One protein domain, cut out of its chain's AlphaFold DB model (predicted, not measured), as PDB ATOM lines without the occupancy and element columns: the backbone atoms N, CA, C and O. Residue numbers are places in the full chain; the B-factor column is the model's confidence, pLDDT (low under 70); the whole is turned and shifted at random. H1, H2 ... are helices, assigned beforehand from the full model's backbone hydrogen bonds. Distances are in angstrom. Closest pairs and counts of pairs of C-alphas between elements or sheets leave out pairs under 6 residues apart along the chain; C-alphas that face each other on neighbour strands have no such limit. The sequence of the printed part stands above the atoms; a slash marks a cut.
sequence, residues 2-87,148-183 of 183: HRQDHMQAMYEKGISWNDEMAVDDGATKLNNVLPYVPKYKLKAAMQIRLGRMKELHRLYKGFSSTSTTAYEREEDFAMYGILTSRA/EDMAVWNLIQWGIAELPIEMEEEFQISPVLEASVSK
ATOM      1  N   HIS A   2      13.363  31.394  61.654       48.12
ATOM      2  CA  HIS A   2      12.956  32.044  60.399       48.12
ATOM      3  C   HIS A   2      14.052  31.817  59.358       48.12
ATOM      4  O   HIS A   2      15.132  32.394  59.471       48.12
ATOM      5  N   ARG A   3      13.771  30.988  58.347       58.91
ATOM      6  CA  ARG A   3      14.585  30.930  57.130       58.91
ATOM      7  C   ARG A   3      14.229  32.166  56.298       58.91
ATOM      8  O   ARG A   3      13.048  32.406  56.062       58.91
ATOM      9  N   GLN A   4      15.218  32.971  55.906       64.56
ATOM     10  CA  GLN A   4      14.972  34.131  55.046       64.56
ATOM     11  C   GLN A   4      14.731  33.659  53.611       64.56
ATOM     12  O   GLN A   4      15.665  33.263  52.919       64.56
ATOM     13  N   ASP A   5      13.480  33.709  53.163       76.94
ATOM     14  CA  ASP A   5      13.132  33.490  51.762       76.94
ATOM     15  C   ASP A   5      13.371  34.786  50.969       76.94
ATOM     16  O   ASP A   5      12.762  35.828  51.230       76.94
ATOM     17  N   HIS A   6      14.289  34.734  50.000       81.50
ATOM     18  CA  HIS A   6      14.642  35.899  49.192       81.50
ATOM     19  C   HIS A   6      13.480  36.372  48.305       81.50
ATOM     20  O   HIS A   6      13.312  37.577  48.125       81.50
ATOM     21  N   MET A   7      12.654  35.454  47.789       84.94
ATOM     22  CA  MET A   7      11.506  35.797  46.942       84.94
ATOM     23  C   MET A   7      10.383  36.417  47.768       84.94
ATOM     24  O   MET A   7       9.816  37.425  47.351       84.94
ATOM     25  N   GLN A   8      10.138  35.885  48.971       80.00
ATOM     26  CA  GLN A   8       9.245  36.494  49.959       80.00
ATOM     27  C   GLN A   8       9.662  37.944  50.245       80.00
ATOM     28  O   GLN A   8       8.878  38.867  50.039       80.00
ATOM     29  N   ALA A   9      10.935  38.160  50.594       84.31
ATOM     30  CA  ALA A   9      11.463  39.488  50.904       84.31
ATOM     31  C   ALA A   9      11.493  40.454  49.700       84.31
ATOM     32  O   ALA A   9      11.532  41.670  49.893       84.31
ATOM     33  N   MET A  10      11.518  39.952  48.459       86.88
ATOM     34  CA  MET A  10      11.328  40.778  47.258       86.88
ATOM     35  C   MET A  10       9.854  41.156  47.075       86.88
ATOM     36  O   MET A  10       9.541  42.324  46.835       86.88
ATOM     37  N   TYR A  11       8.951  40.190  47.233       83.25
ATOM     38  CA  TYR A  11       7.515  40.378  47.060       83.25
ATOM     39  C   TYR A  11       6.917  41.332  48.110       83.25
ATOM     40  O   TYR A  11       6.166  42.240  47.758       83.25
ATOM     41  N   GLU A  12       7.338  41.217  49.374       81.88
ATOM     42  CA  GLU A  12       6.972  42.125  50.477       81.88
ATOM     43  C   GLU A  12       7.425  43.576  50.235       81.88
ATOM     44  O   GLU A  12       6.751  44.520  50.640       81.88
ATOM     45  N   LYS A  13       8.528  43.780  49.500       85.50
ATOM     46  CA  LYS A  13       8.990  45.112  49.058       85.50
ATOM     47  C   LYS A  13       8.204  45.662  47.862       85.50
ATOM     48  O   LYS A  13       8.546  46.724  47.347       85.50
ATOM     49  N   GLY A  14       7.173  44.952  47.400       83.25
ATOM     50  CA  GLY A  14       6.362  45.328  46.247       83.25
ATOM     51  C   GLY A  14       7.036  45.082  44.894       83.25
ATOM     52  O   GLY A  14       6.546  45.593  43.885       83.25
ATOM     53  N   ILE A  15       8.134  44.314  44.843       87.44
ATOM     54  CA  ILE A  15       8.805  43.990  43.580       87.44
ATOM     55  C   ILE A  15       7.893  43.069  42.762       87.44
ATOM     56  O   ILE A  15       7.505  41.983  43.196       87.44
ATOM     57  N   SER A  16       7.538  43.518  41.560       87.81
ATOM     58  CA  SER A  16       6.709  42.751  40.631       87.81
ATOM     59  C   SER A  16       7.571  41.786  39.815       87.81
ATOM     60  O   SER A  16       8.719  42.078  39.496       87.81
ATOM     61  N   TRP A  17       6.996  40.659  39.391       89.88
ATOM     62  CA  TRP A  17       7.674  39.666  38.542       89.88
ATOM     63  C   TRP A  17       8.160  40.218  37.189       89.88
ATOM     64  O   TRP A  17       9.025  39.624  36.554       89.88
ATOM     65  N   ASN A  18       7.610  41.351  36.743       91.69
ATOM     66  CA  ASN A  18       8.007  42.063  35.527       91.69
ATOM     67  C   ASN A  18       8.890  43.300  35.793       91.69
ATOM     68  O   ASN A  18       9.083  44.110  34.887       91.69
ATOM     69  N   ASP A  19       9.414  43.472  37.012       94.69
ATOM     70  CA  ASP A  19      10.493  44.426  37.284       94.69
ATOM     71  C   ASP A  19      11.818  43.830  36.789       94.69
ATOM     72  O   ASP A  19      12.549  43.155  37.515       94.69
ATOM     73  N   GLU A  20      12.100  44.046  35.506       94.62
ATOM     74  CA  GLU A  20      13.277  43.497  34.826       94.62
ATOM     75  C   GLU A  20      14.601  43.831  35.528       94.62
ATOM     76  O   GLU A  20      15.520  43.017  35.489       94.62
ATOM     77  N   MET A  21      14.704  44.992  36.187       96.00
ATOM     78  CA  MET A  21      15.925  45.422  36.871       96.00
ATOM     79  C   MET A  21      16.084  44.717  38.220       96.00
ATOM     80  O   MET A  21      17.150  44.172  38.505       96.00
ATOM     81  N   ALA A  22      15.030  44.688  39.039       94.19
ATOM     82  CA  ALA A  22      15.073  44.038  40.346       94.19
ATOM     83  C   ALA A  22      15.201  42.508  40.232       94.19
ATOM     84  O   ALA A  22      15.905  41.881  41.027       94.19
ATOM     85  N   VAL A  23      14.562  41.901  39.227       94.81
ATOM     86  CA  VAL A  23      14.703  40.465  38.960       94.81
ATOM     87  C   VAL A  23      16.105  40.136  38.430       94.81
ATOM     88  O   VAL A  23      16.668  39.121  38.828       94.81
ATOM     89  N   ASP A  24      16.711  40.975  37.581       96.38
ATOM     90  CA  ASP A  24      18.069  40.726  37.073       96.38
ATOM     91  C   ASP A  24      19.158  40.870  38.158       96.38
ATOM     92  O   ASP A  24      20.090  40.062  38.212       96.38
ATOM     93  N   ASP A  25      19.009  41.830  39.076       95.56
ATOM     94  CA  ASP A  25      19.839  41.963  40.283       95.56
ATOM     95  C   ASP A  25      19.696  40.739  41.208       95.56
ATOM     96  O   ASP A  25      20.697  40.133  41.601       95.56
ATOM     97  N   GLY A  26      18.462  40.299  41.486       93.38
ATOM     98  CA  GLY A  26      18.208  39.076  42.253       93.38
ATOM     99  C   GLY A  26      18.798  37.822  41.590       93.38
ATOM    100  O   GLY A  26      19.489  37.044  42.247       93.38
ATOM    101  N   ALA A  27      18.639  37.668  40.274       94.81
ATOM    102  CA  ALA A  27      19.214  36.552  39.521       94.81
ATOM    103  C   ALA A  27      20.752  36.583  39.525       94.81
ATOM    104  O   ALA A  27      21.385  35.531  39.555       94.81
ATOM    105  N   THR A  28      21.365  37.773  39.554       95.62
ATOM    106  CA  THR A  28      22.820  37.932  39.734       95.62
ATOM    107  C   THR A  28      23.258  37.459  41.120       95.62
ATOM    108  O   THR A  28      24.222  36.709  41.239       95.62
ATOM    109  N   LYS A  29      22.529  37.843  42.175       93.06
ATOM    110  CA  LYS A  29      22.821  37.418  43.554       93.06
ATOM    111  C   LYS A  29      22.711  35.908  43.727       93.06
ATOM    112  O   LYS A  29      23.577  35.320  44.364       93.06
ATOM    113  N   LEU A  30      21.700  35.284  43.130       91.94
ATOM    114  CA  LEU A  30      21.529  33.831  43.164       91.94
ATOM    115  C   LEU A  30      22.557  33.095  42.297       91.94
ATOM    116  O   LEU A  30      23.035  32.040  42.701       91.94
ATOM    117  N   ASN A  31      22.973  33.664  41.162       94.31
ATOM    118  CA  ASN A  31      24.061  33.106  40.355       94.31
ATOM    119  C   ASN A  31      25.417  33.195  41.077       94.31
ATOM    120  O   ASN A  31      26.244  32.315  40.909       94.31
ATOM    121  N   ASN A  32      25.637  34.167  41.966       91.25
ATOM    122  CA  ASN A  32      26.819  34.151  42.840       91.25
ATOM    123  C   ASN A  32      26.797  33.001  43.872       91.25
ATOM    124  O   ASN A  32      27.846  32.669  44.416       91.25
ATOM    125  N   VAL A  33      25.625  32.413  44.157       88.75
ATOM    126  CA  VAL A  33      25.471  31.243  45.043       88.75
ATOM    127  C   VAL A  33      25.580  29.940  44.242       88.75
ATOM    128  O   VAL A  33      26.320  29.050  44.644       88.75
ATOM    129  N   LEU A  34      24.903  29.844  43.089       88.25
ATOM    130  CA  LEU A  34      25.041  28.753  42.110       88.25
ATOM    131  C   LEU A  34      25.608  29.298  40.777       88.25
ATOM    132  O   LEU A  34      24.838  29.592  39.855       88.25
ATOM    133  N   PRO A  35      26.944  29.426  40.637       89.94
ATOM    134  CA  PRO A  35      27.564  30.002  39.436       89.94
ATOM    135  C   PRO A  35      27.427  29.115  38.196       89.94
ATOM    136  O   PRO A  35      27.417  29.626  37.077       89.94
ATOM    137  N   TYR A  36      27.273  27.804  38.396       87.56
ATOM    138  CA  TYR A  36      27.090  26.806  37.339       87.56
ATOM    139  C   TYR A  36      25.706  26.865  36.687       87.56
ATOM    140  O   TYR A  36      25.569  26.514  35.521       87.56
ATOM    141  N   VAL A  37      24.695  27.356  37.411       91.31
ATOM    142  CA  VAL A  37      23.340  27.512  36.879       91.31
ATOM    143  C   VAL A  37      23.268  28.780  36.022       91.31
ATOM    144  O   VAL A  37      23.543  29.872  36.528       91.31
ATOM    145  N   PRO A  38      22.824  28.704  34.754       94.38
ATOM    146  CA  PRO A  38      22.703  29.878  33.904       94.38
ATOM    147  C   PRO A  38      21.774  30.944  34.500       94.38
ATOM    148  O   PRO A  38      20.598  30.691  34.772       94.38
ATOM    149  N   LYS A  39      22.263  32.189  34.612       95.50
ATOM    150  CA  LYS A  39      21.498  33.334  35.151       95.50
ATOM    151  C   LYS A  39      20.108  33.506  34.515       95.50
ATOM    152  O   LYS A  39      19.179  33.932  35.198       95.50
ATOM    153  N   TYR A  40      19.931  33.156  33.237       95.88
ATOM    154  CA  TYR A  40      18.625  33.245  32.573       95.88
ATOM    155  C   TYR A  40      17.589  32.253  33.137       95.88
ATOM    156  O   TYR A  40      16.410  32.598  33.187       95.88
ATOM    157  N   LYS A  41      18.006  31.066  33.610       95.81
ATOM    158  CA  LYS A  41      17.115  30.103  34.277       95.81
ATOM    159  C   LYS A  41      16.698  30.599  35.655       95.81
ATOM    160  O   LYS A  41      15.508  30.609  35.953       95.81
ATOM    161  N   LEU A  42      17.650  31.107  36.444       95.00
ATOM    162  CA  LEU A  42      17.361  31.755  37.730       95.00
ATOM    163  C   LEU A  42      16.378  32.915  37.548       95.00
ATOM    164  O   LEU A  42      15.358  32.967  38.231       95.00
ATOM    165  N   LYS A  43      16.621  33.788  36.561       95.69
ATOM    166  CA  LYS A  43      15.703  34.869  36.185       95.69
ATOM    167  C   LYS A  43      14.306  34.337  35.847       95.69
ATOM    168  O   LYS A  43      13.336  34.802  36.437       95.69
ATOM    169  N   ALA A  44      14.188  33.346  34.962       95.19
ATOM    170  CA  ALA A  44      12.895  32.771  34.592       95.19
ATOM    171  C   ALA A  44      12.155  32.159  35.799       95.19
ATOM    172  O   ALA A  44      10.974  32.443  36.005       95.19
ATOM    173  N   ALA A  45      12.844  31.389  36.646       94.00
ATOM    174  CA  ALA A  45      12.267  30.791  37.850       94.00
ATOM    175  C   ALA A  45      11.813  31.846  38.873       94.00
ATOM    176  O   ALA A  45      10.719  31.727  39.426       94.00
ATOM    177  N   MET A  46      12.582  32.926  39.063       93.56
ATOM    178  CA  MET A  46      12.166  34.080  39.871       93.56
ATOM    179  C   MET A  46      10.888  34.728  39.325       93.56
ATOM    180  O   MET A  46       9.963  34.991  40.094       93.56
ATOM    181  N   GLN A  47      10.795  34.953  38.008       94.19
ATOM    182  CA  GLN A  47       9.592  35.516  37.381       94.19
ATOM    183  C   GLN A  47       8.378  34.597  37.574       94.19
ATOM    184  O   GLN A  47       7.297  35.077  37.921       94.19
ATOM    185  N   ILE A  48       8.553  33.278  37.434       92.12
ATOM    186  CA  ILE A  48       7.492  32.291  37.681       92.12
ATOM    187  C   ILE A  48       7.073  32.289  39.161       92.12
ATOM    188  O   ILE A  48       5.873  32.330  39.438       92.12
ATOM    189  N   ARG A  49       8.013  32.278  40.121       88.88
ATOM    190  CA  ARG A  49       7.684  32.236  41.559       88.88
ATOM    191  C   ARG A  49       7.017  33.537  42.021       88.88
ATOM    192  O   ARG A  49       5.942  33.468  42.609       88.88
ATOM    193  N   LEU A  50       7.547  34.710  41.660       89.06
ATOM    194  CA  LEU A  50       6.908  36.010  41.936       89.06
ATOM    195  C   LEU A  50       5.546  36.156  41.221       89.06
ATOM    196  O   LEU A  50       4.613  36.756  41.761       89.06
ATOM    197  N   GLY A  51       5.400  35.579  40.023       88.38
ATOM    198  CA  GLY A  51       4.132  35.493  39.295       88.38
ATOM    199  C   GLY A  51       3.086  34.665  40.043       88.38
ATOM    200  O   GLY A  51       1.983  35.156  40.294       88.38
ATOM    201  N   ARG A  52       3.457  33.454  40.482       85.12
ATOM    202  CA  ARG A  52       2.622  32.575  41.319       85.12
ATOM    203  C   ARG A  52       2.253  33.228  42.649       85.12
ATOM    204  O   ARG A  52       1.087  33.185  43.023       85.12
ATOM    205  N   MET A  53       3.188  33.888  43.334       83.00
ATOM    206  CA  MET A  53       2.896  34.622  44.575       83.00
ATOM    207  C   MET A  53       1.838  35.712  44.359       83.00
ATOM    208  O   MET A  53       0.899  35.826  45.145       83.00
ATOM    209  N   LYS A  54       1.921  36.459  43.249       83.12
ATOM    210  CA  LYS A  54       0.914  37.462  42.865       83.12
ATOM    211  C   LYS A  54      -0.445  36.851  42.519       83.12
ATOM    212  O   LYS A  54      -1.477  37.453  42.819       83.12
ATOM    213  N   GLU A  55      -0.465  35.681  41.887       81.81
ATOM    214  CA  GLU A  55      -1.701  34.954  41.603       81.81
ATOM    215  C   GLU A  55      -2.361  34.422  42.878       81.81
ATOM    216  O   GLU A  55      -3.544  34.686  43.093       81.81
ATOM    217  N   LEU A  56      -1.598  33.760  43.751       76.31
ATOM    218  CA  LEU A  56      -2.070  33.275  45.047       76.31
ATOM    219  C   LEU A  56      -2.589  34.435  45.907       76.31
ATOM    220  O   LEU A  56      -3.716  34.353  46.392       76.31
ATOM    221  N   HIS A  57      -1.861  35.559  45.980       76.81
ATOM    222  CA  HIS A  57      -2.335  36.775  46.651       76.81
ATOM    223  C   HIS A  57      -3.714  37.212  46.148       76.81
ATOM    224  O   HIS A  57      -4.612  37.506  46.936       76.81
ATOM    225  N   ARG A  58      -3.913  37.239  44.826       77.62
ATOM    226  CA  ARG A  58      -5.202  37.601  44.222       77.62
ATOM    227  C   ARG A  58      -6.313  36.610  44.589       77.62
ATOM    228  O   ARG A  58      -7.447  37.050  44.760       77.62
ATOM    229  N   LEU A  59      -6.006  35.315  44.685       73.81
ATOM    230  CA  LEU A  59      -6.984  34.274  45.002       73.81
ATOM    231  C   LEU A  59      -7.482  34.383  46.450       73.81
ATOM    232  O   LEU A  59      -8.685  34.568  46.641       73.81
ATOM    233  N   TYR A  60      -6.609  34.355  47.466       69.06
ATOM    234  CA  TYR A  60      -7.089  34.364  48.861       69.06
ATOM    235  C   TYR A  60      -7.470  35.760  49.364       69.06
ATOM    236  O   TYR A  60      -8.288  35.849  50.275       69.06
ATOM    237  N   LYS A  61      -7.067  36.850  48.695       66.62
ATOM    238  CA  LYS A  61      -7.699  38.167  48.907       66.62
ATOM    239  C   LYS A  61      -9.213  38.159  48.614       66.62
ATOM    240  O   LYS A  61      -9.941  38.986  49.150       66.62
ATOM    241  N   GLY A  62      -9.703  37.223  47.793       60.06
ATOM    242  CA  GLY A  62     -11.139  36.990  47.600       60.06
ATOM    243  C   GLY A  62     -11.827  36.266  48.767       60.06
ATOM    244  O   GLY A  62     -13.040  36.383  48.916       60.06
ATOM    245  N   PHE A  63     -11.067  35.547  49.600       58.31
ATOM    246  CA  PHE A  63     -11.551  34.842  50.794       58.31
ATOM    247  C   PHE A  63     -11.361  35.675  52.079       58.31
ATOM    248  O   PHE A  63     -12.209  35.629  52.972       58.31
ATOM    249  N   SER A  64     -10.308  36.501  52.141       55.50
ATOM    250  CA  SER A  64     -10.043  37.521  53.171       55.50
ATOM    251  C   SER A  64     -11.018  38.705  53.037       55.50
ATOM    252  O   SER A  64     -10.679  39.813  52.624       55.50
ATOM    253  N   SER A  65     -12.288  38.453  53.358       48.91
ATOM    254  CA  SER A  65     -13.406  39.398  53.180       48.91
ATOM    255  C   SER A  65     -13.417  40.600  54.143       48.91
ATOM    256  O   SER A  65     -14.324  41.429  54.064       48.91
ATOM    257  N   THR A  66     -12.424  40.725  55.033       52.84
ATOM    258  CA  THR A  66     -12.382  41.746  56.099       52.84
ATOM    259  C   THR A  66     -11.081  42.547  56.202       52.84
ATOM    260  O   THR A  66     -11.083  43.550  56.912       52.84
ATOM    261  N   SER A  67     -10.005  42.178  55.492       52.53
ATOM    262  CA  SER A  67      -8.700  42.856  55.607       52.53
ATOM    263  C   SER A  67      -8.772  44.321  55.144       52.53
ATOM    264  O   SER A  67      -8.733  44.628  53.946       52.53
ATOM    265  N   THR A  68      -8.837  45.245  56.103       55.38
ATOM    266  CA  THR A  68      -8.982  46.697  55.879       55.38
ATOM    267  C   THR A  68      -7.762  47.491  56.342       55.38
ATOM    268  O   THR A  68      -7.491  48.581  55.828       55.38
ATOM    269  N   THR A  69      -6.974  46.939  57.259       59.00
ATOM    270  CA  THR A  69      -5.779  47.557  57.837       59.00
ATOM    271  C   THR A  69      -4.509  47.223  57.044       59.00
ATOM    272  O   THR A  69      -4.512  46.414  56.117       59.00
ATOM    273  N   ALA A  70      -3.398  47.899  57.360       57.75
ATOM    274  CA  ALA A  70      -2.087  47.551  56.803       57.75
ATOM    275  C   ALA A  70      -1.514  46.258  57.401       57.75
ATOM    276  O   ALA A  70      -0.819  45.538  56.698       57.75
ATOM    277  N   TYR A  71      -1.864  45.965  58.655       54.25
ATOM    278  CA  TYR A  71      -1.392  44.813  59.416       54.25
ATOM    279  C   TYR A  71      -1.947  43.489  58.869       54.25
ATOM    280  O   TYR A  71      -1.181  42.586  58.556       54.25
ATOM    281  N   GLU A  72      -3.257  43.417  58.612       58.38
ATOM    282  CA  GLU A  72      -3.901  42.227  58.018       58.38
ATOM    283  C   GLU A  72      -3.313  41.867  56.637       58.38
ATOM    284  O   GLU A  72      -3.267  40.698  56.258       58.38
ATOM    285  N   ARG A  73      -2.782  42.854  55.896       62.19
ATOM    286  CA  ARG A  73      -2.087  42.597  54.623       62.19
ATOM    287  C   ARG A  73      -0.736  41.908  54.819       62.19
ATOM    288  O   ARG A  73      -0.365  41.103  53.971       62.19
ATOM    289  N   GLU A  74       0.000  42.218  55.885       62.41
ATOM    290  CA  GLU A  74       1.271  41.549  56.207       62.41
ATOM    291  C   GLU A  74       1.039  40.087  56.615       62.41
ATOM    292  O   GLU A  74       1.795  39.211  56.194       62.41
ATOM    293  N   GLU A  75      -0.048  39.795  57.336       65.88
ATOM    294  CA  GLU A  75      -0.443  38.423  57.682       65.88
ATOM    295  C   GLU A  75      -0.854  37.607  56.441       65.88
ATOM    296  O   GLU A  75      -0.374  36.480  56.268       65.88
ATOM    297  N   ASP A  76      -1.636  38.196  55.523       65.75
ATOM    298  CA  ASP A  76      -1.922  37.601  54.208       65.75
ATOM    299  C   ASP A  76      -0.607  37.263  53.467       65.75
ATOM    300  O   ASP A  76      -0.449  36.152  52.956       65.75
ATOM    301  N   PHE A  77       0.372  38.183  53.427       66.50
ATOM    302  CA  PHE A  77       1.676  37.944  52.787       66.50
ATOM    303  C   PHE A  77       2.475  36.808  53.447       66.50
ATOM    304  O   PHE A  77       3.031  35.964  52.735       66.50
ATOM    305  N   ALA A  78       2.522  36.756  54.780       68.25
ATOM    306  CA  ALA A  78       3.252  35.731  55.525       68.25
ATOM    307  C   ALA A  78       2.682  34.319  55.286       68.25
ATOM    308  O   ALA A  78       3.444  33.355  55.144       68.25
ATOM    309  N   MET A  79       1.355  34.194  55.157       71.75
ATOM    310  CA  MET A  79       0.692  32.925  54.843       71.75
ATOM    311  C   MET A  79       1.140  32.349  53.489       71.75
ATOM    312  O   MET A  79       1.364  31.143  53.393       71.75
ATOM    313  N   TYR A  80       1.339  33.168  52.448       73.06
ATOM    314  CA  TYR A  80       1.847  32.665  51.158       73.06
ATOM    315  C   TYR A  80       3.305  32.208  51.226       73.06
ATOM    316  O   TYR A  80       3.665  31.227  50.570       73.06
ATOM    317  N   GLY A  81       4.140  32.871  52.029       70.50
ATOM    318  CA  GLY A  81       5.508  32.418  52.281       70.50
ATOM    319  C   GLY A  81       5.517  31.030  52.919       70.50
ATOM    320  O   GLY A  81       6.245  30.145  52.469       70.50
ATOM    321  N   ILE A  82       4.631  30.802  53.893       74.94
ATOM    322  CA  ILE A  82       4.407  29.492  54.522       74.94
ATOM    323  C   ILE A  82       3.902  28.467  53.500       74.94
ATOM    324  O   ILE A  82       4.551  27.441  53.321       74.94
ATOM    325  N   LEU A  83       2.800  28.737  52.793       75.62
ATOM    326  CA  LEU A  83       2.226  27.788  51.831       75.62
ATOM    327  C   LEU A  83       3.211  27.432  50.718       75.62
ATOM    328  O   LEU A  83       3.345  26.266  50.375       75.62
ATOM    329  N   THR A  84       3.936  28.404  50.167       73.94
ATOM    330  CA  THR A  84       4.899  28.099  49.104       73.94
ATOM    331  C   THR A  84       6.115  27.342  49.648       73.94
ATOM    332  O   THR A  84       6.502  26.341  49.055       73.94
ATOM    333  N   SER A  85       6.726  27.760  50.760       73.06
ATOM    334  CA  SER A  85       7.953  27.111  51.256       73.06
ATOM    335  C   SER A  85       7.728  25.800  52.027       73.06
ATOM    336  O   SER A  85       8.677  25.028  52.147       73.06
ATOM    337  N   ARG A  86       6.517  25.539  52.549       77.75
ATOM    338  CA  ARG A  86       6.228  24.420  53.474       77.75
ATOM    339  C   ARG A  86       5.090  23.492  53.056       77.75
ATOM    340  O   ARG A  86       4.905  22.472  53.716       77.75
ATOM    341  N   ALA A  87       4.296  23.826  52.036       80.81
ATOM    342  CA  ALA A  87       3.322  22.861  51.540       80.81
ATOM    343  C   ALA A  87       4.040  21.739  50.788       80.81
ATOM    344  O   ALA A  87       4.955  21.989  50.003       80.81
ATOM    345  N   GLU A 148      19.864  20.448  36.700       88.06
ATOM    346  CA  GLU A 148      20.013  21.906  36.733       88.06
ATOM    347  C   GLU A 148      18.693  22.628  37.044       88.06
ATOM    348  O   GLU A 148      18.693  23.634  37.753       88.06
ATOM    349  N   ASP A 149      17.567  22.131  36.528       89.19
ATOM    350  CA  ASP A 149      16.251  22.732  36.742       89.19
ATOM    351  C   ASP A 149      15.730  22.427  38.155       89.19
ATOM    352  O   ASP A 149      15.122  23.295  38.787       89.19
ATOM    353  N   MET A 150      16.041  21.251  38.709       85.06
ATOM    354  CA  MET A 150      15.806  20.952  40.123       85.06
ATOM    355  C   MET A 150      16.660  21.842  41.036       85.06
ATOM    356  O   MET A 150      16.120  22.442  41.963       85.06
ATOM    357  N   ALA A 151      17.953  22.019  40.746       86.50
ATOM    358  CA  ALA A 151      18.828  22.898  41.527       86.50
ATOM    359  C   ALA A 151      18.362  24.369  41.484       86.50
ATOM    360  O   ALA A 151      18.364  25.063  42.507       86.50
ATOM    361  N   VAL A 152      17.875  24.835  40.321       90.69
ATOM    362  CA  VAL A 152      17.175  26.125  40.179       90.69
ATOM    363  C   VAL A 152      15.970  26.197  41.113       90.69
ATOM    364  O   VAL A 152      15.827  27.199  41.810       90.69
ATOM    365  N   TRP A 153      15.106  25.177  41.142       88.44
ATOM    366  CA  TRP A 153      13.900  25.171  41.978       88.44
ATOM    367  C   TRP A 153      14.186  24.999  43.472       88.44
ATOM    368  O   TRP A 153      13.474  25.594  44.276       88.44
ATOM    369  N   ASN A 154      15.244  24.300  43.865       85.25
ATOM    370  CA  ASN A 154      15.626  24.136  45.269       85.25
ATOM    371  C   ASN A 154      16.190  25.443  45.857       85.25
ATOM    372  O   ASN A 154      15.825  25.836  46.975       85.25
ATOM    373  N   LEU A 155      16.969  26.196  45.071       87.25
ATOM    374  CA  LEU A 155      17.407  27.551  45.421       87.25
ATOM    375  C   LEU A 155      16.223  28.536  45.365       87.25
ATOM    376  O   LEU A 155      15.878  29.145  46.378       87.25
ATOM    377  N   ILE A 156      15.567  28.588  44.199       87.50
ATOM    378  CA  ILE A 156      14.136  28.844  43.959       87.50
ATOM    379  C   ILE A 156      13.247  29.049  45.201       87.50
ATOM    380  O   ILE A 156      12.848  30.148  45.605       87.50
ATOM    381  N   GLN A 157      12.876  27.889  45.738       83.69
ATOM    382  CA  GLN A 157      11.738  27.625  46.605       83.69
ATOM    383  C   GLN A 157      12.116  27.578  48.084       83.69
ATOM    384  O   GLN A 157      11.334  28.000  48.935       83.69
ATOM    385  N   TRP A 158      13.317  27.072  48.380       80.31
ATOM    386  CA  TRP A 158      13.755  26.750  49.737       80.31
ATOM    387  C   TRP A 158      15.072  27.422  50.136       80.31
ATOM    388  O   TRP A 158      15.474  27.297  51.295       80.31
ATOM    389  N   GLY A 159      15.739  28.133  49.221       82.50
ATOM    390  CA  GLY A 159      17.063  28.718  49.454       82.50
ATOM    391  C   GLY A 159      18.178  27.675  49.569       82.50
ATOM    392  O   GLY A 159      19.205  27.956  50.180       82.50
ATOM    393  N   ILE A 160      17.968  26.467  49.035       83.00
ATOM    394  CA  ILE A 160      18.923  25.358  49.109       83.00
ATOM    395  C   ILE A 160      19.854  25.429  47.897       83.00
ATOM    396  O   ILE A 160      19.415  25.336  46.754       83.00
ATOM    397  N   ALA A 161      21.144  25.615  48.160       85.19
ATOM    398  CA  ALA A 161      22.180  25.681  47.142       85.19
ATOM    399  C   ALA A 161      22.652  24.266  46.773       85.19
ATOM    400  O   ALA A 161      23.524  23.709  47.433       85.19
ATOM    401  N   GLU A 162      22.052  23.674  45.741       81.25
ATOM    402  CA  GLU A 162      22.321  22.288  45.355       81.25
ATOM    403  C   GLU A 162      23.437  22.162  44.305       81.25
ATOM    404  O   GLU A 162      23.295  22.597  43.158       81.25
ATOM    405  N   LEU A 163      24.549  21.530  44.693       80.88
ATOM    406  CA  LEU A 163      25.734  21.379  43.849       80.88
ATOM    407  C   LEU A 163      25.708  20.073  43.023       80.88
ATOM    408  O   LEU A 163      25.067  19.087  43.419       80.88
ATOM    409  N   PRO A 164      26.429  20.031  41.883       79.25
ATOM    410  CA  PRO A 164      26.732  18.782  41.190       79.25
ATOM    411  C   PRO A 164      27.425  17.788  42.129       79.25
ATOM    412  O   PRO A 164      28.267  18.181  42.931       79.25
ATOM    413  N   ILE A 165      27.092  16.500  42.015       71.00
ATOM    414  CA  ILE A 165      27.600  15.439  42.909       71.00
ATOM    415  C   ILE A 165      29.140  15.405  42.910       71.00
ATOM    416  O   ILE A 165      29.759  15.388  43.968       71.00
ATOM    417  N   GLU A 166      29.748  15.525  41.726       68.19
ATOM    418  CA  GLU A 166      31.205  15.594  41.516       68.19
ATOM    419  C   GLU A 166      31.882  16.741  42.297       68.19
ATOM    420  O   GLU A 166      33.059  16.657  42.634       68.19
ATOM    421  N   MET A 167      31.140  17.809  42.608       63.25
ATOM    422  CA  MET A 167      31.631  18.963  43.364       63.25
ATOM    423  C   MET A 167      31.391  18.851  44.872       63.25
ATOM    424  O   MET A 167      32.127  19.456  45.651       63.25
ATOM    425  N   GLU A 168      30.383  18.092  45.311       60.81
ATOM    426  CA  GLU A 168      30.185  17.834  46.742       60.81
ATOM    427  C   GLU A 168      31.335  16.998  47.315       60.81
ATOM    428  O   GLU A 168      31.758  17.249  48.444       60.81
ATOM    429  N   GLU A 169      31.908  16.084  46.525       54.81
ATOM    430  CA  GLU A 169      33.097  15.322  46.923       54.81
ATOM    431  C   GLU A 169      34.323  16.228  47.143       54.81
ATOM    432  O   GLU A 169      34.995  16.088  48.166       54.81
ATOM    433  N   GLU A 170      34.585  17.219  46.277       52.06
ATOM    434  CA  GLU A 170      35.684  18.182  46.492       52.06
ATOM    435  C   GLU A 170      35.499  19.011  47.777       52.06
ATOM    436  O   GLU A 170      36.468  19.257  48.498       52.06
ATOM    437  N   PHE A 171      34.263  19.401  48.111       47.97
ATOM    438  CA  PHE A 171      33.969  20.147  49.342       47.97
ATOM    439  C   PHE A 171      33.978  19.281  50.613       47.97
ATOM    440  O   PHE A 171      34.250  19.803  51.697       47.97
ATOM    441  N   GLN A 172      33.733  17.969  50.519       45.22
ATOM    442  CA  GLN A 172      33.809  17.058  51.669       45.22
ATOM    443  C   GLN A 172      35.253  16.684  52.066       45.22
ATOM    444  O   GLN A 172      35.478  16.252  53.199       45.22
ATOM    445  N   ILE A 173      36.260  16.917  51.214       36.09
ATOM    446  CA  ILE A 173      37.678  16.601  51.500       36.09
ATOM    447  C   ILE A 173      38.386  17.749  52.267       36.09
ATOM    448  O   ILE A 173      39.553  18.060  52.040       36.09
ATOM    449  N   SER A 174      37.716  18.369  53.248       35.22
ATOM    450  CA  SER A 174      38.388  19.260  54.217       35.22
ATOM    451  C   SER A 174      37.938  19.088  55.681       35.22
ATOM    452  O   SER A 174      37.453  20.037  56.299       35.22
ATOM    453  N   PRO A 175      38.154  17.910  56.304       40.25
ATOM    454  CA  PRO A 175      37.937  17.691  57.734       40.25
ATOM    455  C   PRO A 175      39.163  18.102  58.583       40.25
ATOM    456  O   PRO A 175      39.707  17.295  59.337       40.25
ATOM    457  N   VAL A 176      39.634  19.352  58.469       41.25
ATOM    458  CA  VAL A 176      40.693  19.915  59.338       41.25
ATOM    459  C   VAL A 176      40.385  21.385  59.639       41.25
ATOM    460  O   VAL A 176      40.134  22.140  58.707       41.25
ATOM    461  N   LEU A 177      40.494  21.782  60.922       36.31
ATOM    462  CA  LEU A 177      39.971  23.029  61.531       36.31
ATOM    463  C   LEU A 177      38.432  22.940  61.696       36.31
ATOM    464  O   LEU A 177      37.701  23.114  60.737       36.31
ATOM    465  N   GLU A 178      37.857  22.592  62.853       35.31
ATOM    466  CA  GLU A 178      38.127  23.143  64.189       35.31
ATOM    467  C   GLU A 178      38.192  22.074  65.306       35.31
ATOM    468  O   GLU A 178      37.314  21.957  66.157       35.31
ATOM    469  N   ALA A 179      39.303  21.339  65.381       35.50
ATOM    470  CA  ALA A 179      39.677  20.562  66.571       35.50
ATOM    471  C   ALA A 179      40.833  21.243  67.330       35.50
ATOM    472  O   ALA A 179      41.846  20.615  67.638       35.50
ATOM    473  N   SER A 180      40.723  22.554  67.586       37.66
ATOM    474  CA  SER A 180      41.798  23.327  68.230       37.66
ATOM    475  C   SER A 180      41.343  24.574  69.004       37.66
ATOM    476  O   SER A 180      42.033  25.590  68.985       37.66
ATOM    477  N   VAL A 181      40.230  24.492  69.744       36.09
ATOM    478  CA  VAL A 181      39.978  25.383  70.897       36.09
ATOM    479  C   VAL A 181      39.567  24.557  72.121       36.09
ATOM    480  O   VAL A 181      38.433  24.585  72.586       36.09
ATOM    481  N   SER A 182      40.525  23.797  72.654       38.62
ATOM    482  CA  SER A 182      40.456  23.264  74.016       38.62
ATOM    483  C   SER A 182      41.754  23.557  74.772       38.62
ATOM    484  O   SER A 182      42.722  22.796  74.713       38.62
ATOM    485  N   LYS A 183      41.761  24.696  75.476       36.66
ATOM    486  CA  LYS A 183      42.530  24.974  76.702       36.66
ATOM    487  C   LYS A 183      42.109  26.308  77.305       36.66
ATOM    488  O   LYS A 183      42.049  27.284  76.531       36.66
TER     489      LYS A 183
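AT A GLANCE: This is residues 2 to 87 and 148 to 183 of the 183 residues of the protein "Hypothetical protein" of Ditylum brightwellii (UniProt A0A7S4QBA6). One long helix, H3, is the spine of the body: H2 and H5 pack crosswise on its first half, H1 on its middle, and H4 folds back across its second half. Beyond H5 the printed part leaves this body, and residues 165 to 170, of H6, and 172 to 183 stick out as an arm. The 122 printed residues, with six helices in order H1 to H6 and no named strand, are all helix in class. The whole is loose, with a radius of gyration of the C-alphas of 18.3 A and spans of 58 by 42 by 25 A.

IN THESE COORDINATES: H1, residues 6 to 12, begins at C-alpha 6 (14.642, 35.899, 49.192). H2 is residues 20 to 31, 16.0 A long. H3, residues 39 to 60, measures 31.7 A and ends at C-alpha 60 (-7.089, 34.364, 48.861). H4 is residues 70 to 86, 24.8 A; H5 is residues 148 to 158, 15.2 A. H6, residues 165 to 172, ends at C-alpha 172 (33.809, 17.058, 51.669).

HOW THE PARTS SIT: H3 is the hub, touching four helices. Its residues 46 to 53 touch H1 at a steep tilt of 41 degrees, the closest C-alphas being those of Tyr 11 and Leu 50, 6.8 A apart. Residues 39 to 47 touch H2, with C-alphas 27 and 43 closest at 5.1 A; residues 53 to 57 touch H4, with C-alphas 53 and 80 closest at 6.9 A; residues 41 to 49 touch H5, with C-alphas 42 and 152 closest at 6.1 A. H6 touches no helix. Every O i to N i+4 pair is within hydrogen-bond range in H1, H2, H3 and H5, against 11 of 13 in H4 and 3 of 4 in H6.

THE WHOLE: The farthest C-alphas, of Ser 65 and Lys 183, are 62.4 A apart. Residues 88 to 147 are not printed; C-alphas 87 and 148 are 22.3 A apart across the cut. Of the links printed whole, none is long. Residues 2 to 4, 60 to 78 and 166 to 183 have pLDDT under 70.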